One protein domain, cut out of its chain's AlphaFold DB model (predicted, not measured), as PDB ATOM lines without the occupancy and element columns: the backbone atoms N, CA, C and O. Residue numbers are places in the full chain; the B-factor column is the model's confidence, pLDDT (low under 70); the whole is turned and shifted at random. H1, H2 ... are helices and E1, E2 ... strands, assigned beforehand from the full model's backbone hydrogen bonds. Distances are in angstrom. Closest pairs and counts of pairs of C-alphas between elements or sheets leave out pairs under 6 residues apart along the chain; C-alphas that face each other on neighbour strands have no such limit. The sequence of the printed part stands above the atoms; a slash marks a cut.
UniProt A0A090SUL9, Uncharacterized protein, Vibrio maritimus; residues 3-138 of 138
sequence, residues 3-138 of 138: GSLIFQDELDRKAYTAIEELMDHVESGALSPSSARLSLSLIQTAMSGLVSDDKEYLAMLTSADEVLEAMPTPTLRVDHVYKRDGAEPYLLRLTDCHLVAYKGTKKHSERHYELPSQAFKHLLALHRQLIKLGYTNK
ATOM      1  N   GLY A   3      28.700 -29.883 -25.304       49.94
ATOM      2  CA  GLY A   3      27.293 -30.142 -25.651       49.94
ATOM      3  C   GLY A   3      26.659 -31.355 -24.956       49.94
ATOM      4  O   GLY A   3      25.461 -31.345 -24.712       49.94
ATOM      5  N   SER A   4      27.449 -32.375 -24.594       57.62
ATOM      6  CA  SER A   4      26.929 -33.596 -23.950       57.62
ATOM      7  C   SER A   4      26.556 -33.395 -22.479       57.62
ATOM      8  O   SER A   4      25.609 -34.010 -22.013       57.62
ATOM      9  N   LEU A   5      27.286 -32.533 -21.759       60.91
ATOM     10  CA  LEU A   5      27.018 -32.230 -20.348       60.91
ATOM     11  C   LEU A   5      25.758 -31.369 -20.199       60.91
ATOM     12  O   LEU A   5      24.906 -31.664 -19.374       60.91
ATOM     13  N   ILE A   6      25.591 -30.373 -21.076       67.94
ATOM     14  CA  ILE A   6      24.406 -29.499 -21.090       67.94
ATOM     15  C   ILE A   6      23.126 -30.303 -21.365       67.94
ATOM     16  O   ILE A   6      22.087 -30.039 -20.767       67.94
ATOM     17  N   PHE A   7      23.200 -31.291 -22.261       73.62
ATOM     18  CA  PHE A   7      22.062 -32.150 -22.580       73.62
ATOM     19  C   PHE A   7      21.667 -33.059 -21.406       73.62
ATOM     20  O   PHE A   7      20.477 -33.195 -21.127       73.62
ATOM     21  N   GLN A   8      22.647 -33.631 -20.697       71.88
ATOM     22  CA  GLN A   8      22.394 -34.477 -19.527       71.88
ATOM     23  C   GLN A   8      21.764 -33.672 -18.381       71.88
ATOM     24  O   GLN A   8      20.702 -34.042 -17.892       71.88
ATOM     25  N   ASP A   9      22.326 -32.501 -18.061       73.81
ATOM     26  CA  ASP A   9      21.787 -31.611 -17.025       73.81
ATOM     27  C   ASP A   9      20.326 -31.205 -17.305       73.81
ATOM     28  O   ASP A   9      19.507 -31.051 -16.390       73.81
ATOM     29  N   GLU A  10      19.974 -31.003 -18.580       77.88
ATOM     30  CA  GLU A  10      18.608 -30.664 -18.977       77.88
ATOM     31  C   GLU A  10      17.655 -31.863 -18.878       77.88
ATOM     32  O   GLU A  10      16.508 -31.685 -18.446       77.88
ATOM     33  N   LEU A  11      18.111 -33.062 -19.251       76.94
ATOM     34  CA  LEU A  11      17.350 -34.301 -19.085       76.94
ATOM     35  C   LEU A  11      17.053 -34.564 -17.611       76.94
ATOM     36  O   LEU A  11      15.886 -34.738 -17.262       76.94
ATOM     37  N   ASP A  12      18.065 -34.494 -16.749       75.06
ATOM     38  CA  ASP A  12      17.921 -34.744 -15.315       75.06
ATOM     39  C   ASP A  12      16.961 -33.723 -14.693       75.06
ATOM     40  O   ASP A  12      16.047 -34.074 -13.944       75.06
ATOM     41  N   ARG A  13      17.079 -32.443 -15.077       80.75
ATOM     42  CA  ARG A  13      16.140 -31.398 -14.643       80.75
ATOM     43  C   ARG A  13      14.696 -31.732 -15.021       80.75
ATOM     44  O   ARG A  13      13.818 -31.569 -14.177       80.75
ATOM     45  N   LYS A  14      14.442 -32.154 -16.265       83.12
ATOM     46  CA  LYS A  14      13.092 -32.521 -16.730       83.12
ATOM     47  C   LYS A  14      12.565 -33.754 -16.002       83.12
ATOM     48  O   LYS A  14      11.388 -33.789 -15.662       83.12
ATOM     49  N   ALA A  15      13.438 -34.715 -15.723       81.88
ATOM     50  CA  ALA A  15      13.108 -35.928 -14.995       81.88
ATOM     51  C   ALA A  15      12.627 -35.616 -13.568       81.88
ATOM     52  O   ALA A  15      11.550 -36.049 -13.166       81.88
ATOM     53  N   TYR A  16      13.366 -34.776 -12.833       85.62
ATOM     54  CA  TYR A  16      12.954 -34.332 -11.498       85.62
ATOM     55  C   TYR A  16      11.659 -33.514 -11.521       85.62
ATOM     56  O   TYR A  16      10.801 -33.725 -10.667       85.62
ATOM     57  N   THR A  17      11.482 -32.629 -12.507       88.12
ATOM     58  CA  THR A  17      10.230 -31.870 -12.663       88.12
ATOM     59  C   THR A  17       9.031 -32.789 -12.901       88.12
ATOM     60  O   THR A  17       7.989 -32.574 -12.296       88.12
ATOM     61  N   ALA A  18       9.178 -33.853 -13.695       88.06
ATOM     62  CA  ALA A  18       8.097 -34.813 -13.911       88.06
ATOM     63  C   ALA A  18       7.684 -35.539 -12.614       88.06
ATOM     64  O   ALA A  18       6.500 -35.782 -12.394       88.06
ATOM     65  N   ILE A  19       8.642 -35.858 -11.733       90.06
ATOM     66  CA  ILE A  19       8.349 -36.438 -10.411       90.06
ATOM     67  C   ILE A  19       7.601 -35.426  -9.528       90.06
ATOM     68  O   ILE A  19       6.629 -35.791  -8.869       90.06
ATOM     69  N   GLU A  20       8.034 -34.161  -9.511       90.56
ATOM     70  CA  GLU A  20       7.379 -33.088  -8.745       90.56
ATOM     71  C   GLU A  20       5.925 -32.872  -9.209       90.56
ATOM     72  O   GLU A  20       5.015 -32.881  -8.380       90.56
ATOM     73  N   GLU A  21       5.688 -32.779 -10.522       91.44
ATOM     74  CA  GLU A  21       4.346 -32.621 -11.108       91.44
ATOM     75  C   GLU A  21       3.428 -33.808 -10.783       91.44
ATOM     76  O   GLU A  21       2.248 -33.636 -10.472       91.44
ATOM     77  N   LEU A  22       3.969 -35.028 -10.804       91.25
ATOM     78  CA  LEU A  22       3.225 -36.231 -10.441       91.25
ATOM     79  C   LEU A  22       2.745 -36.183  -8.984       91.25
ATOM     80  O   LEU A  22       1.601 -36.543  -8.698       91.25
ATOM     81  N   MET A  23       3.593 -35.699  -8.075       90.69
ATOM     82  CA  MET A  23       3.234 -35.507  -6.669       90.69
ATOM     83  C   MET A  23       2.166 -34.418  -6.508       90.69
ATOM     84  O   MET A  23       1.206 -34.622  -5.765       90.69
ATOM     85  N   ASP A  24       2.266 -33.307  -7.244       92.06
ATOM     86  CA  ASP A  24       1.258 -32.235  -7.238       92.06
ATOM     87  C   ASP A  24      -0.117 -32.725  -7.733       92.06
ATOM     88  O   ASP A  24      -1.169 -32.351  -7.198       92.06
ATOM     89  N   HIS A  25      -0.139 -33.611  -8.730       91.31
ATOM     90  CA  HIS A  25      -1.375 -34.230  -9.208       91.31
ATOM     91  C   HIS A  25      -2.023 -35.159  -8.177       91.31
ATOM     92  O   HIS A  25      -3.251 -35.217  -8.104       91.31
ATOM     93  N   VAL A  26      -1.233 -35.854  -7.359       89.12
ATOM     94  CA  VAL A  26      -1.766 -36.663  -6.252       89.12
ATOM     95  C   VAL A  26      -2.280 -35.770  -5.125       89.12
ATOM     96  O   VAL A  26      -3.391 -35.982  -4.643       89.12
ATOM     97  N   GLU A  27      -1.530 -34.729  -4.751       87.38
ATOM     98  CA  GLU A  27      -1.932 -33.761  -3.718       87.38
ATOM     99  C   GLU A  27      -3.255 -33.062  -4.048       87.38
ATOM    100  O   GLU A  27      -4.113 -32.900  -3.183       87.38
ATOM    101  N   SER A  28      -3.437 -32.669  -5.309       89.38
ATOM    102  CA  SER A  28      -4.667 -32.023  -5.785       89.38
ATOM    103  C   SER A  28      -5.843 -32.989  -5.979       89.38
ATOM    104  O   SER A  28      -6.951 -32.545  -6.281       89.38
ATOM    105  N   GLY A  29      -5.622 -34.300  -5.833       86.50
ATOM    106  CA  GLY A  29      -6.619 -35.336  -6.107       86.50
ATOM    107  C   GLY A  29      -6.903 -35.555  -7.597       86.50
ATOM    108  O   GLY A  29      -7.831 -36.288  -7.936       86.50
ATOM    109  N   ALA A  30      -6.121 -34.943  -8.493       91.56
ATOM    110  CA  ALA A  30      -6.220 -35.158  -9.936       91.56
ATOM    111  C   ALA A  30      -5.807 -36.585 -10.338       91.56
ATOM    112  O   ALA A  30      -6.328 -37.128 -11.313       91.56
ATOM    113  N   LEU A  31      -4.897 -37.201  -9.576       91.00
ATOM    114  CA  LEU A  31      -4.507 -38.604  -9.701       91.00
ATOM    115  C   LEU A  31      -4.665 -39.329  -8.364       91.00
ATOM    116  O   LEU A  31      -4.350 -38.791  -7.305       91.00
ATOM    117  N   SER A  32      -5.091 -40.592  -8.415       90.62
ATOM    118  CA  SER A  32      -4.923 -41.484  -7.270       90.62
ATOM    119  C   SER A  32      -3.446 -41.889  -7.131       90.62
ATOM    120  O   SER A  32      -2.725 -41.924  -8.137       90.62
ATOM    121  N   PRO A  33      -2.990 -42.289  -5.930       88.88
ATOM    122  CA  PRO A  33      -1.633 -42.804  -5.753       88.88
ATOM    123  C   PRO A  33      -1.316 -43.991  -6.675       88.88
ATOM    124  O   PRO A  33      -0.241 -44.053  -7.264       88.88
ATOM    125  N   SER A  34      -2.273 -44.899  -6.897       89.31
ATOM    126  CA  SER A  34      -2.090 -46.043  -7.801       89.31
ATOM    127  C   SER A  34      -1.897 -45.631  -9.265       89.31
ATOM    128  O   SER A  34      -1.031 -46.177  -9.945       89.31
ATOM    129  N   SER A  35      -2.654 -44.645  -9.754       91.12
ATOM    130  CA  SER A  35      -2.469 -44.099 -11.104       91.12
ATOM    131  C   SER A  35      -1.144 -43.351 -11.238       91.12
ATOM    132  O   SER A  35      -0.477 -43.463 -12.266       91.12
ATOM    133  N   ALA A  36      -0.725 -42.637 -10.195       91.12
ATOM    134  CA  ALA A  36       0.566 -41.964 -10.160       91.12
ATOM    135  C   ALA A  36       1.737 -42.962 -10.224       91.12
ATOM    136  O   ALA A  36       2.672 -42.737 -10.985       91.12
ATOM    137  N   ARG A  37       1.663 -44.112  -9.539       90.88
ATOM    138  CA  ARG A  37       2.688 -45.175  -9.639       90.88
ATOM    139  C   ARG A  37       2.827 -45.749 -11.052       90.88
ATOM    140  O   ARG A  37       3.938 -46.011 -11.514       90.88
ATOM    141  N   LEU A  38       1.715 -45.898 -11.778       89.50
ATOM    142  CA  LEU A  38       1.750 -46.316 -13.187       89.50
ATOM    143  C   LEU A  38       2.467 -45.278 -14.060       89.50
ATOM    144  O   LEU A  38       3.349 -45.633 -14.841       89.50
ATOM    145  N   SER A  39       2.141 -43.996 -13.896       91.19
ATOM    146  CA  SER A  39       2.831 -42.907 -14.597       91.19
ATOM    147  C   SER A  39       4.315 -42.825 -14.222       91.19
ATOM    148  O   SER A  39       5.156 -42.633 -15.097       91.19
ATOM    149  N   LEU A  40       4.663 -43.056 -12.954       89.69
ATOM    150  CA  LEU A  40       6.048 -43.124 -12.487       89.69
ATOM    151  C   LEU A  40       6.818 -44.275 -13.156       89.69
ATOM    152  O   LEU A  40       7.951 -44.083 -13.591       89.69
ATOM    153  N   SER A  41       6.183 -45.435 -13.334       85.75
ATOM    154  CA  SER A  41       6.764 -46.579 -14.054       85.75
ATOM    155  C   SER A  41       7.018 -46.266 -15.536       85.75
ATOM    156  O   SER A  41       8.029 -46.689 -16.108       85.75
ATOM    157  N   LEU A  42       6.131 -45.490 -16.172       86.38
ATOM    158  CA  LEU A  42       6.327 -45.011 -17.545       86.38
ATOM    159  C   LEU A  42       7.499 -44.030 -17.634       86.38
ATOM    160  O   LEU A  42       8.332 -44.163 -18.532       86.38
ATOM    161  N   ILE A  43       7.602 -43.098 -16.683       84.75
ATOM    162  CA  ILE A  43       8.737 -42.173 -16.566       84.75
ATOM    163  C   ILE A  43      10.037 -42.964 -16.389       84.75
ATOM    164  O   ILE A  43      11.000 -42.729 -17.116       84.75
ATOM    165  N   GLN A  44      10.065 -43.943 -15.481       82.38
ATOM    166  CA  GLN A  44      11.230 -44.800 -15.266       82.38
ATOM    167  C   GLN A  44      11.630 -45.530 -16.551       82.38
ATOM    168  O   GLN A  44      12.805 -45.533 -16.914       82.38
ATOM    169  N   THR A  45      10.667 -46.104 -17.272       82.88
ATOM    170  CA  THR A  45      10.924 -46.831 -18.523       82.88
ATOM    171  C   THR A  45      11.479 -45.910 -19.609       82.88
ATOM    172  O   THR A  45      12.474 -46.248 -20.248       82.88
ATOM    173  N   ALA A  46      10.876 -44.735 -19.802       80.94
ATOM    174  CA  ALA A  46      11.318 -43.766 -20.801       80.94
ATOM    175  C   ALA A  46      12.724 -43.225 -20.497       80.94
ATOM    176  O   ALA A  46      13.526 -43.024 -21.409       80.94
ATOM    177  N   MET A  47      13.029 -43.019 -19.216       76.56
ATOM    178  CA  MET A  47      14.274 -42.396 -18.773       76.56
ATOM    179  C   MET A  47      15.425 -43.388 -18.586       76.56
ATOM    180  O   MET A  47      16.573 -42.984 -18.732       76.56
ATOM    181  N   SER A  48      15.160 -44.680 -18.358       72.31
ATOM    182  CA  SER A  48      16.215 -45.699 -18.172       72.31
ATOM    183  C   SER A  48      17.138 -45.870 -19.388       72.31
ATOM    184  O   SER A  48      18.224 -46.420 -19.253       72.31
ATOM    185  N   GLY A  49      16.721 -45.421 -20.578       65.38
ATOM    186  CA  GLY A  49      17.561 -45.416 -21.783       65.38
ATOM    187  C   GLY A  49      18.218 -44.070 -22.110       65.38
ATOM    188  O   GLY A  49      18.960 -43.995 -23.087       65.38
ATOM    189  N   LEU A  50      17.910 -43.009 -21.357       67.12
ATOM    190  CA  LEU A  50      18.258 -41.619 -21.690       67.12
ATOM    191  C   LEU A  50      19.040 -40.913 -20.587       67.12
ATOM    192  O   LEU A  50      19.912 -40.099 -20.874       67.12
ATOM    193  N   VAL A  51      18.707 -41.201 -19.334       61.72
ATOM    194  CA  VAL A  51      19.495 -40.778 -18.186       61.72
ATOM    195  C   VAL A  51      20.683 -41.726 -18.137       61.72
ATOM    196  O   VAL A  51      20.512 -42.931 -18.322       61.72
ATOM    197  N   SER A  52      21.888 -41.185 -17.964       53.78
ATOM    198  CA  SER A  52      23.101 -41.978 -17.747       53.78
ATOM    199  C   SER A  52      22.903 -42.993 -16.608       53.78
ATOM    200  O   SER A  52      21.862 -42.995 -15.965       53.78
ATOM    201  N   ASP A  53      23.899 -43.837 -16.318       56.41
ATOM    202  CA  ASP A  53      23.986 -44.756 -15.153       56.41
ATOM    203  C   ASP A  53      23.870 -44.057 -13.762       56.41
ATOM    204  O   ASP A  53      24.472 -44.455 -12.760       56.41
ATOM    205  N   ASP A  54      23.122 -42.963 -13.694       63.03
ATOM    206  CA  ASP A  54      22.915 -42.068 -12.591       63.03
ATOM    207  C   ASP A  54      21.999 -42.728 -11.565       63.03
ATOM    208  O   ASP A  54      20.768 -42.610 -11.548       63.03
ATOM    209  N   LYS A  55      22.661 -43.478 -10.686       69.50
ATOM    210  CA  LYS A  55      22.086 -44.122  -9.503       69.50
ATOM    211  C   LYS A  55      21.265 -43.145  -8.657       69.50
ATOM    212  O   LYS A  55      20.408 -43.580  -7.893       69.50
ATOM    213  N   GLU A  56      21.513 -41.846  -8.790       79.19
ATOM    214  CA  GLU A  56      20.855 -40.777  -8.050       79.19
ATOM    215  C   GLU A  56      19.403 -40.589  -8.480       79.19
ATOM    216  O   GLU A  56      18.508 -40.611  -7.631       79.19
ATOM    217  N   TYR A  57      19.161 -40.505  -9.788       79.19
ATOM    218  CA  TYR A  57      17.815 -40.377 -10.331       79.19
ATOM    219  C   TYR A  57      16.967 -41.625 -10.057       79.19
ATOM    220  O   TYR A  57      15.820 -41.518  -9.615       79.19
ATOM    221  N   LEU A  58      17.545 -42.819 -10.242       80.25
ATOM    222  CA  LEU A  58      16.862 -44.079  -9.936       80.25
ATOM    223  C   LEU A  58      16.477 -44.174  -8.455       80.25
ATOM    224  O   LEU A  58      15.358 -44.578  -8.149       80.25
ATOM    225  N   ALA A  59      17.357 -43.747  -7.545       84.31
ATOM    226  CA  ALA A  59      17.039 -43.705  -6.120       84.31
ATOM    227  C   ALA A  59      15.848 -42.778  -5.829       84.31
ATOM    228  O   ALA A  59      14.984 -43.137  -5.034       84.31
ATOM    229  N   MET A  60      15.764 -41.616  -6.489       89.44
ATOM    230  CA  MET A  60      14.626 -40.704  -6.316       89.44
ATOM    231  C   MET A  60      13.323 -41.280  -6.884       89.44
ATOM    232  O   MET A  60      12.270 -41.085  -6.282       89.44
ATOM    233  N   LEU A  61      13.373 -42.017  -7.999       88.06
ATOM    234  CA  LEU A  61      12.203 -42.724  -8.531       88.06
ATOM    235  C   LEU A  61      11.705 -43.808  -7.574       88.06
ATOM    236  O   LEU A  61      10.507 -43.880  -7.313       88.06
ATOM    237  N   THR A  62      12.605 -44.620  -7.016       87.94
ATOM    238  CA  THR A  62      12.233 -45.634  -6.020       87.94
ATOM    239  C   THR A  62      11.567 -44.989  -4.808       87.94
ATOM    240  O   THR A  62      10.497 -45.419  -4.391       87.94
ATOM    241  N   SER A  63      12.133 -43.901  -4.291       90.38
ATOM    242  CA  SER A  63      11.550 -43.190  -3.152       90.38
ATOM    243  C   SER A  63      10.217 -42.513  -3.474       90.38
ATOM    244  O   SER A  63       9.349 -42.450  -2.608       90.38
ATOM    245  N   ALA A  64      10.021 -42.040  -4.707       90.62
ATOM    246  CA  ALA A  64       8.722 -41.550  -5.155       90.62
ATOM    247  C   ALA A  64       7.669 -42.674  -5.150       90.62
ATOM    248  O   ALA A  64       6.550 -42.445  -4.698       90.62
ATOM    249  N   ASP A  65       8.020 -43.885  -5.596       90.75
ATOM    250  CA  ASP A  65       7.114 -45.041  -5.567       90.75
ATOM    251  C   ASP A  65       6.739 -45.428  -4.129       90.75
ATOM    252  O   ASP A  65       5.557 -45.604  -3.831       90.75
ATOM    253  N   GLU A  66       7.718 -45.457  -3.218       89.81
ATOM    254  CA  GLU A  66       7.503 -45.721  -1.788       89.81
ATOM    255  C   GLU A  66       6.567 -44.686  -1.144       89.81
ATOM    256  O   GLU A  66       5.668 -45.044  -0.380       89.81
ATOM    257  N   VAL A  67       6.733 -43.401  -1.476       89.31
ATOM    258  CA  VAL A  67       5.853 -42.317  -1.004       89.31
ATOM    259  C   VAL A  67       4.421 -42.527  -1.488       89.31
ATOM    260  O   VAL A  67       3.486 -42.379  -0.702       89.31
ATOM    261  N   LEU A  68       4.239 -42.877  -2.763       90.06
ATOM    262  CA  LEU A  68       2.917 -43.122  -3.339       90.06
ATOM    263  C   LEU A  68       2.266 -44.384  -2.763       90.06
ATOM    264  O   LEU A  68       1.055 -44.405  -2.560       90.06
ATOM    265  N   GLU A  69       3.042 -45.430  -2.482       87.44
ATOM    266  CA  GLU A  69       2.552 -46.646  -1.825       87.44
ATOM    267  C   GLU A  69       2.108 -46.388  -0.380       87.44
ATOM    268  O   GLU A  69       1.080 -46.906   0.054       87.44
ATOM    269  N   ALA A  70       2.837 -45.538   0.344       82.75
ATOM    270  CA  ALA A  70       2.486 -45.128   1.701       82.75
ATOM    271  C   ALA A  70       1.294 -44.153   1.762       82.75
ATOM    272  O   ALA A  70       0.878 -43.737   2.843       82.75
ATOM    273  N   MET A  71       0.704 -43.767   0.629       83.00
ATOM    274  CA  MET A  71      -0.540 -43.000   0.613       83.00
ATOM    275  C   MET A  71      -1.738 -43.946   0.434       83.00
ATOM    276  O   MET A  71      -1.813 -44.641  -0.579       83.00
ATOM    277  N   PRO A  72      -2.723 -43.968   1.360       67.69
ATOM    278  CA  PRO A  72      -2.942 -43.033   2.475       67.69
ATOM    279  C   PRO A  72      -2.412 -43.492   3.853       67.69
ATOM    280  O   PRO A  72      -2.615 -42.781   4.836       67.69
ATOM    281  N   THR A  73      -1.812 -44.680   3.976       66.56
ATOM    282  CA  THR A  73      -1.400 -45.266   5.268       66.56
ATOM    283  C   THR A  73       0.064 -44.958   5.630       66.56
ATOM    284  O   THR A  73       0.962 -45.479   4.970       66.56
ATOM    285  N   PRO A  74       0.334 -44.192   6.709       61.34
ATOM    286  CA  PRO A  74       1.643 -43.606   7.001       61.34
ATOM    287  C   PRO A  74       2.583 -44.614   7.668       61.34
ATOM    288  O   PRO A  74       2.800 -44.607   8.879       61.34
ATOM    289  N   THR A  75       3.123 -45.525   6.871       77.25
ATOM    290  CA  THR A  75       4.349 -46.236   7.230       77.25
ATOM    291  C   THR A  75       5.361 -46.025   6.122       77.25
ATOM    292  O   THR A  75       5.656 -46.937   5.354       77.25
ATOM    293  N   LEU A  76       5.864 -44.796   6.021       87.44
ATOM    294  CA  LEU A  76       6.910 -44.419   5.080       87.44
ATOM    295  C   LEU A  76       8.220 -44.211   5.826       87.44
ATOM    296  O   LEU A  76       8.286 -43.441   6.784       87.44
ATOM    297  N   ARG A  77       9.299 -44.813   5.325       91.00
ATOM    298  CA  ARG A  77      10.648 -44.415   5.715       91.00
ATOM    299  C   ARG A  77      11.609 -44.511   4.543       91.00
ATOM    300  O   ARG A  77      11.903 -45.607   4.090       91.00
ATOM    301  N   VAL A  78      12.173 -43.367   4.172       92.00
ATOM    302  CA  VAL A  78      13.185 -43.245   3.123       92.00
ATOM    303  C   VAL A  78      14.450 -42.642   3.720       92.00
ATOM    304  O   VAL A  78      14.401 -41.567   4.322       92.00
ATOM    305  N   ASP A  79      15.584 -43.314   3.541       94.25
ATOM    306  CA  ASP A  79      16.899 -42.839   3.976       94.25
ATOM    307  C   ASP A  79      17.810 -42.663   2.745       94.25
ATOM    308  O   ASP A  79      18.013 -43.601   1.979       94.25
ATOM    309  N   HIS A  80      18.415 -41.483   2.579       94.44
ATOM    310  CA  HIS A  80      19.450 -41.230   1.568       94.44
ATOM    311  C   HIS A  80      20.743 -40.753   2.213       94.44
ATOM    312  O   HIS A  80      20.744 -39.796   2.996       94.44
ATOM    313  N   VAL A  81      21.854 -41.392   1.849       94.81
ATOM    314  CA  VAL A  81      23.178 -41.091   2.392       94.81
ATOM    315  C   VAL A  81      24.039 -40.456   1.312       94.81
ATOM    316  O   VAL A  81      24.400 -41.086   0.326       94.81
ATOM    317  N   TYR A  82      24.447 -39.218   1.550       95.00
ATOM    318  CA  TYR A  82      25.267 -38.446   0.631       95.00
ATOM    319  C   TYR A  82      26.701 -38.372   1.130       95.00
ATOM    320  O   TYR A  82      26.955 -37.982   2.276       95.00
ATOM    321  N   LYS A  83      27.660 -38.706   0.263       94.75
ATOM    322  CA  LYS A  83      29.093 -38.656   0.584       94.75
ATOM    323  C   LYS A  83      29.857 -37.791  -0.411       94.75
ATOM    324  O   LYS A  83      29.538 -37.759  -1.595       94.75
ATOM    325  N   ARG A  84      30.890 -37.117   0.093       94.62
ATOM    326  CA  ARG A  84      31.866 -36.356  -0.688       94.62
ATOM    327  C   ARG A  84      33.231 -36.495  -0.029       94.62
ATOM    328  O   ARG A  84      33.328 -36.385   1.194       94.62
ATOM    329  N   ASP A  85      34.268 -36.715  -0.826       92.56
ATOM    330  CA  ASP A  85      35.627 -36.849  -0.305       92.56
ATOM    331  C   ASP A  85      36.061 -35.578   0.439       92.56
ATOM    332  O   ASP A  85      35.811 -34.451   0.004       92.56
ATOM    333  N   GLY A  86      36.666 -35.767   1.614       91.25
ATOM    334  CA  GLY A  86      37.106 -34.670   2.481       91.25
ATOM    335  C   GLY A  86      35.981 -33.884   3.170       91.25
ATOM    336  O   GLY A  86      36.253 -32.827   3.736       91.25
ATOM    337  N   ALA A  87      34.729 -34.356   3.142       93.69
ATOM    338  CA  ALA A  87      33.608 -33.702   3.815       93.69
ATOM    339  C   ALA A  87      32.784 -34.668   4.679       93.69
ATOM    340  O   ALA A  87      32.725 -35.871   4.429       93.69
ATOM    341  N   GLU A  88      32.112 -34.127   5.698       95.38
ATOM    342  CA  GLU A  88      31.166 -34.899   6.506       95.38
ATOM    343  C   GLU A  88      29.980 -35.377   5.646       95.38
ATOM    344  O   GLU A  88      29.485 -34.598   4.819       95.38
ATOM    345  N   PRO A  89      29.506 -36.624   5.840       96.00
ATOM    346  CA  PRO A  89      28.375 -37.158   5.093       96.00
ATOM    347  C   PRO A  89      27.066 -36.496   5.527       96.00
ATOM    348  O   PRO A  89      26.923 -36.097   6.687       96.00
ATOM    349  N   TYR A  90      26.095 -36.448   4.620       96.88
ATOM    350  CA  TYR A  90      24.714 -36.118   4.965       96.88
ATOM    351  C   TYR A  90      23.848 -37.375   4.981       96.88
ATOM    352  O   TYR A  90      24.023 -38.265   4.153       96.88
ATOM    353  N   LEU A  91      22.895 -37.428   5.906       96.62
ATOM    354  CA  LEU A  91      21.783 -38.379   5.882       96.62
ATOM    355  C   LEU A  91      20.492 -37.570   5.808       96.62
ATOM    356  O   LEU A  91      20.202 -36.799   6.722       96.62
ATOM    357  N   LEU A  92      19.728 -37.754   4.737       97.06
ATOM    358  CA  LEU A  92      18.359 -37.261   4.635       97.06
ATOM    359  C   LEU A  92      17.425 -38.415   4.986       97.06
ATOM    360  O   LEU A  92      17.462 -39.450   4.329       97.06
ATOM    361  N   ARG A  93      16.622 -38.244   6.032       96.38
ATOM    362  CA  ARG A  93      15.629 -39.219   6.480       96.38
ATOM    363  C   ARG A  93      14.245 -38.618   6.364       96.38
ATOM    364  O   ARG A  93      13.940 -37.662   7.075       96.38
ATOM    365  N   LEU A  94      13.418 -39.205   5.515       95.06
ATOM    366  CA  LEU A  94      11.988 -38.960   5.464       95.06
ATOM    367  C   LEU A  94      11.277 -40.065   6.247       95.06
ATOM    368  O   LEU A  94      11.547 -41.247   6.051       95.06
ATOM    369  N   THR A  95      10.394 -39.699   7.163       94.06
ATOM    370  CA  THR A  95       9.525 -40.623   7.894       94.06
ATOM    371  C   THR A  95       8.127 -40.031   7.910       94.06
ATOM    372  O   THR A  95       7.921 -38.982   8.515       94.06
ATOM    373  N   ASP A  96       7.195 -40.657   7.198       91.31
ATOM    374  CA  ASP A  96       5.855 -40.118   6.935       91.31
ATOM    375  C   ASP A  96       5.915 -38.662   6.430       91.31
ATOM    376  O   ASP A  96       6.490 -38.391   5.377       91.31
ATOM    377  N   CYS A  97       5.388 -37.703   7.194       91.81
ATOM    378  CA  CYS A  97       5.431 -36.277   6.861       91.81
ATOM    379  C   CYS A  97       6.619 -35.530   7.502       91.81
ATOM    380  O   CYS A  97       6.588 -34.306   7.643       91.81
ATOM    381  N   HIS A  98       7.655 -36.236   7.956       94.44
ATOM    382  CA  HIS A  98       8.761 -35.668   8.724       94.44
ATOM    383  C   HIS A  98      10.108 -35.871   8.027       94.44
ATOM    384  O   HIS A  98      10.558 -36.997   7.839       94.44
ATOM    385  N   LEU A  99      10.779 -34.774   7.669       96.75
ATOM    386  CA  LEU A  99      12.087 -34.788   7.015       96.75
ATOM    387  C   LEU A  99      13.166 -34.281   7.972       96.75
ATOM    388  O   LEU A  99      13.116 -33.142   8.440       96.75
ATOM    389  N   VAL A 100      14.185 -35.104   8.206       97.44
ATOM    390  CA  VAL A 100      15.339 -34.777   9.044       97.44
ATOM    391  C   VAL A 100      16.619 -34.890   8.228       97.44
ATOM    392  O   VAL A 100      16.889 -35.926   7.625       97.44
ATOM    393  N   ALA A 101      17.440 -33.843   8.245       97.00
ATOM    394  CA  ALA A 101      18.783 -33.871   7.680       97.00
ATOM    395  C   ALA A 101      19.819 -33.941   8.803       97.00
ATOM    396  O   ALA A 101      19.841 -33.087   9.693       97.00
ATOM    397  N   TYR A 102      20.719 -34.913   8.734       96.94
ATOM    398  CA  TYR A 102      21.893 -35.027   9.592       96.94
ATOM    399  C   TYR A 102      23.147 -34.697   8.792       96.94
ATOM    400  O   TYR A 102      23.230 -35.028   7.612       96.94
ATOM    401  N   LYS A 103      24.131 -34.085   9.451       95.81
ATOM    402  CA  LYS A 103      25.491 -33.907   8.944       95.81
ATOM    403  C   LYS A 103      26.451 -34.590   9.916       95.81
ATOM    404  O   LYS A 103      26.537 -34.201  11.084       95.81
ATOM    405  N   GLY A 104      27.098 -35.661   9.467       92.88
ATOM    406  CA  GLY A 104      27.778 -36.600  10.357       92.88
ATOM    407  C   GLY A 104      26.795 -37.188  11.374       92.88
ATOM    408  O   GLY A 104      25.779 -37.768  11.005       92.88
ATOM    409  N   THR A 105      27.080 -37.013  12.664       91.19
ATOM    410  CA  THR A 105      26.219 -37.480  13.768       91.19
ATOM    411  C   THR A 105      25.265 -36.409  14.300       91.19
ATOM    412  O   THR A 105      24.466 -36.684  15.194       91.19
ATOM    413  N   LYS A 106      25.334 -35.178  13.780       94.56
ATOM    414  CA  LYS A 106      24.556 -34.045  14.291       94.56
ATOM    415  C   LYS A 106      23.333 -33.791  13.423       94.56
ATOM    416  O   LYS A 106      23.434 -33.733  12.199       94.56
ATOM    417  N   LYS A 107      22.180 -33.573  14.062       96.00
ATOM    418  CA  LYS A 107      20.978 -33.080  13.380       96.00
ATOM    419  C   LYS A 107      21.261 -31.673  12.851       96.00
ATOM    420  O   LYS A 107      21.612 -30.784  13.621       96.00
ATOM    421  N   HIS A 108      21.154 -31.502  11.539       93.44
ATOM    422  CA  HIS A 108      21.415 -30.247  10.841       93.44
ATOM    423  C   HIS A 108      20.126 -29.456  10.599       93.44
ATOM    424  O   HIS A 108      20.104 -28.247  10.808       93.44
ATOM    425  N   SER A 109      19.048 -30.132  10.194       95.25
ATOM    426  CA  SER A 109      17.724 -29.521  10.053       95.25
ATOM    427  C   SER A 109      16.611 -30.548  10.235       95.25
ATOM    428  O   SER A 109      16.841 -31.752  10.117       95.25
ATOM    429  N   GLU A 110      15.413 -30.066  10.547       96.88
ATOM    430  CA  GLU A 110      14.219 -30.873  10.776       96.88
ATOM    431  C   GLU A 110      12.991 -30.078  10.339       96.88
ATOM    432  O   GLU A 110      12.902 -28.878  10.619       96.88
ATOM    433  N   ARG A 111      12.076 -30.723   9.613       97.06
ATOM    434  CA  ARG A 111      10.840 -30.115   9.114       97.06
ATOM    435  C   ARG A 111       9.697 -31.121   9.158       97.06
ATOM    436  O   ARG A 111       9.872 -32.280   8.790       97.06
ATOM    437  N   HIS A 112       8.527 -30.645   9.563       95.56
ATOM    438  CA  HIS A 112       7.277 -31.393   9.540       95.56
ATOM    439  C   HIS A 112       6.333 -30.783   8.501       95.56
ATOM    440  O   HIS A 112       6.285 -29.560   8.361       95.56
ATOM    441  N   TYR A 113       5.620 -31.639   7.779       92.19
ATOM    442  CA  TYR A 113       4.716 -31.286   6.689       92.19
ATOM    443  C   TYR A 113       3.330 -31.869   6.938       92.19
ATOM    444  O   TYR A 113       3.164 -32.760   7.769       92.19
ATOM    445  N   GLU A 114       2.338 -31.390   6.196       89.19
ATOM    446  CA  GLU A 114       0.980 -31.929   6.280       89.19
ATOM    447  C   GLU A 114       0.864 -33.251   5.517       89.19
ATOM    448  O   GLU A 114       0.193 -34.176   5.970       89.19
ATOM    449  N   LEU A 115       1.563 -33.357   4.381       86.56
ATOM    450  CA  LEU A 115       1.498 -34.506   3.480       86.56
ATOM    451  C   LEU A 115       2.893 -35.101   3.220       86.56
ATOM    452  O   LEU A 115       3.865 -34.344   3.099       86.56
ATOM    453  N   PRO A 116       3.015 -36.433   3.042       87.81
ATOM    454  CA  PRO A 116       4.293 -37.061   2.702       87.81
ATOM    455  C   PRO A 116       4.868 -36.568   1.363       87.81
ATOM    456  O   PRO A 116       6.080 -36.433   1.222       87.81
ATOM    457  N   SER A 117       4.014 -36.220   0.397       87.50
ATOM    458  CA  SER A 117       4.405 -35.654  -0.904       87.50
ATOM    459  C   SER A 117       5.110 -34.299  -0.772       87.50
ATOM    460  O   SER A 117       6.119 -34.061  -1.434       87.50
ATOM    461  N   GLN A 118       4.659 -33.428   0.137       90.00
ATOM    462  CA  GLN A 118       5.314 -32.144   0.415       90.00
ATOM    463  C   GLN A 118       6.710 -32.360   1.008       90.00
ATOM    464  O   GLN A 118       7.683 -31.710   0.609       90.00
ATOM    465  N   ALA A 119       6.811 -33.305   1.943       92.12
ATOM    466  CA  ALA A 119       8.073 -33.680   2.558       92.12
ATOM    467  C   ALA A 119       9.044 -34.283   1.527       92.12
ATOM    468  O   ALA A 119      10.227 -33.933   1.514       92.12
ATOM    469  N   PHE A 120       8.533 -35.104   0.606       93.12
ATOM    470  CA  PHE A 120       9.300 -35.672  -0.498       93.12
ATOM    471  C   PHE A 120       9.779 -34.614  -1.503       93.12
ATOM    472  O   PHE A 120      10.957 -34.604  -1.854       93.12
ATOM    473  N   LYS A 121       8.939 -33.645  -1.893       91.75
ATOM    474  CA  LYS A 121       9.366 -32.502  -2.727       91.75
ATOM    475  C   LYS A 121      10.522 -31.727  -2.083       91.75
ATOM    476  O   LYS A 121      11.472 -31.331  -2.757       91.75
ATOM    477  N   HIS A 122      10.499 -31.549  -0.760       94.25
ATOM    478  CA  HIS A 122      11.616 -30.910  -0.063       94.25
ATOM    479  C   HIS A 122      12.873 -31.791  -0.016       94.25
ATOM    480  O   HIS A 122      13.986 -31.277  -0.130       94.25
ATOM    481  N   LEU A 123      12.716 -33.110   0.122       94.81
ATOM    482  CA  LEU A 123      13.817 -34.066   0.004       94.81
ATOM    483  C   LEU A 123      14.459 -33.991  -1.388       94.81
ATOM    484  O   LEU A 123      15.683 -33.897  -1.460       94.81
ATOM    485  N   LEU A 124      13.669 -33.931  -2.466       93.00
ATOM    486  CA  LEU A 124      14.159 -33.736  -3.838       93.00
ATOM    487  C   LEU A 124      14.931 -32.418  -3.991       93.00
ATOM    488  O   LEU A 124      16.004 -32.377  -4.597       93.00
ATOM    489  N   ALA A 125      14.429 -31.331  -3.402       92.44
ATOM    490  CA  ALA A 125      15.130 -30.049  -3.415       92.44
ATOM    491  C   ALA A 125      16.496 -30.132  -2.704       92.44
ATOM    492  O   ALA A 125      17.494 -29.637  -3.237       92.44
ATOM    493  N   LEU A 126      16.567 -30.787  -1.537       94.25
ATOM    494  CA  LEU A 126      17.820 -31.005  -0.803       94.25
ATOM    495  C   LEU A 126      18.775 -31.944  -1.548       94.25
ATOM    496  O   LEU A 126      19.969 -31.658  -1.605       94.25
ATOM    497  N   HIS A 127      18.259 -33.017  -2.152       92.62
ATOM    498  CA  HIS A 127      19.013 -33.917  -3.023       92.62
ATOM    499  C   HIS A 127      19.747 -33.109  -4.097       92.62
ATOM    500  O   HIS A 127      20.977 -33.078  -4.129       92.62
ATOM    501  N   ARG A 128      19.005 -32.328  -4.892       89.50
ATOM    502  CA  ARG A 128      19.565 -31.506  -5.976       89.50
ATOM    503  C   ARG A 128      20.582 -30.477  -5.478       89.50
ATOM    504  O   ARG A 128      21.535 -30.164  -6.189       89.50
ATOM    505  N   GLN A 129      20.394 -29.927  -4.278       92.06
ATOM    506  CA  GLN A 129      21.379 -29.035  -3.662       92.06
ATOM    507  C   GLN A 129      22.674 -29.773  -3.302       92.06
ATOM    508  O   GLN A 129      23.754 -29.251  -3.567       92.06
ATOM    509  N   LEU A 130      22.587 -30.979  -2.735       92.75
ATOM    510  CA  LEU A 130      23.755 -31.785  -2.369       92.75
ATOM    511  C   LEU A 130      24.537 -32.251  -3.601       92.75
ATOM    512  O   LEU A 130      25.763 -32.115  -3.604       92.75
ATOM    513  N   ILE A 131      23.853 -32.686  -4.663       89.62
ATOM    514  CA  ILE A 131      24.497 -33.059  -5.933       89.62
ATOM    515  C   ILE A 131      25.266 -31.869  -6.522       89.62
ATOM    516  O   ILE A 131      26.450 -31.976  -6.834       89.62
ATOM    517  N   LYS A 132      24.661 -30.672  -6.538       88.88
ATOM    518  CA  LYS A 132      25.341 -29.429  -6.958       88.88
ATOM    519  C   LYS A 132      26.566 -29.073  -6.108       88.88
ATOM    520  O   LYS A 132      27.471 -28.401  -6.594       88.88
ATOM    521  N   LEU A 133      26.605 -29.500  -4.845       91.62
ATOM    522  CA  LEU A 133      27.752 -29.325  -3.944       91.62
ATOM    523  C   LEU A 133      28.817 -30.429  -4.103       91.62
ATOM    524  O   LEU A 133      29.796 -30.447  -3.343       91.62
ATOM    525  N   GLY A 134      28.642 -31.337  -5.067       90.88
ATOM    526  CA  GLY A 134      29.554 -32.437  -5.374       90.88
ATOM    527  C   GLY A 134      29.418 -33.641  -4.443       90.88
ATOM    528  O   GLY A 134      30.365 -34.414  -4.313       90.88
ATOM    529  N   TYR A 135      28.296 -33.777  -3.735       93.00
ATOM    530  CA  TYR A 135      27.983 -35.011  -3.019       93.00
ATOM    531  C   TYR A 135      27.367 -36.035  -3.965       93.00
ATOM    532  O   TYR A 135      26.703 -35.652  -4.915       93.00
ATOM    533  N   THR A 136      27.539 -37.318  -3.651       90.56
ATOM    534  CA  THR A 136      26.900 -38.426  -4.373       90.56
ATOM    535  C   THR A 136      26.044 -39.272  -3.445       90.56
ATOM    536  O   THR A 136      26.420 -39.475  -2.281       90.56
ATOM    537  N   ASN A 137      24.903 -39.755  -3.942       88.56
ATOM    538  CA  ASN A 137      24.025 -40.666  -3.198       88.56
ATOM    539  C   ASN A 137      24.616 -42.091  -3.190       88.56
ATOM    540  O   ASN A 137      25.090 -42.567  -4.224       88.56
ATOM    541  N   LYS A 138      24.635 -42.758  -2.030       82.56
ATOM    542  CA  LYS A 138      25.273 -44.073  -1.832       82.56
ATOM    543  C   LYS A 138      24.321 -45.146  -1.342       82.56
ATOM    544  O   LYS A 138      23.557 -44.850  -0.400       82.56
TER     545      LYS A 138
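What this domain is: This is residues 3 to 138 of the 138 residues of an uncharacterized protein of Vibrio maritimus (UniProt A0A090SUL9). Four helices stand side by side as an up-and-down bundle, and two of them, H3 and H4, cover one face of a four-stranded sheet whose other face is bare. H1 packs on both H3 and H4, and H2 packs on H1 and H3, with H1 and H2 away from the sheet, while residues 136 to 137 near the chain's end fold back to pair with the sheet's edge strand E1. The printed part has 136 residues with four named helices and four named strands, in the order H1 H2 H3 E1 E2 E3 E4 H4; the sheet runs E1 E2 E3 E4, all antiparallel. The class is mixed, helices and strands. The whole is compact, with a radius of gyration of the C-alphas of 14.9 A, yet flat, spanning 44 by 39 by 18 A.

How they stand to each other: H1, residues 3 to 27, and H2, residues 33 to 47, form a helical hairpin; with its residues 15 to 26 alone, H1 touches H2, at a shallow tilt of 8 degrees, and the closest C-alphas, of Val 26 and Pro 33, are 6.2 A apart. H3, residues 55 to 69, makes a second helical hairpin with H2, the closest C-alphas being those of Pro 33 and Leu 68, 5.2 A. E1, residues 77 to 83, E2, residues 90 to 95, E3, residues 98 to 103, and E4, residues 106 to 112, form a meander, each strand the antiparallel neighbour of the one before. N 80 and O 92 are 2.8 A apart between E1 and E2, N 93 and O 100 2.8 A between E2 and E3, and N 101 and O 109 2.9 A between E3 and E4, within hydrogen-bond range. H4, residues 116 to 132, is on the sheet over E2 and E3, along the strands, at a height over the sheet of 9.0 A. H3 is on the same face, over E1, and these two helices on one face of the sheet make two layers with it. H4 touches H3, opposite ways at a shallow tilt of 7 degrees, the closest C-alphas being those of Val 67 and Pro 116, 6.6 A. H4 touches H1 with residues 117 to 124 alone, and the closest C-alphas are those of Met 23 and Ser 117, 5.9 A. H2 and H4 are apart. In H1, H2, H3 and H4 every O i to N i+4 pair is within hydrogen-bond range.

Where its parts are: H1 begins at C-alpha 3 (27.293, -30.142, -25.651) and is 36.7 A long; H2 is 20.6 A, H3 21.1 A and H4 24.4 A. E1 begins at C-alpha 77 (10.648, -44.415, 5.715) and is 20.0 A long; E2 is 16.1 A, E3 16.8 A and E4 18.1 A. H4 ends at C-alpha 132 (25.341, -29.429, -6.958).

The domain as a whole: The two C-alphas farthest apart, those of Ala 30 and Gly 86, are 45.1 A apart. The printed part has no cut and no long link. The sheet is twisted. Residues 136 to 137 pair antiparallel with residues 82 to 83 of E1. The mean pLDDT of the printed part is 86.6; residues 3 to 6, 49 to 55 and 72 to 74 are under 70.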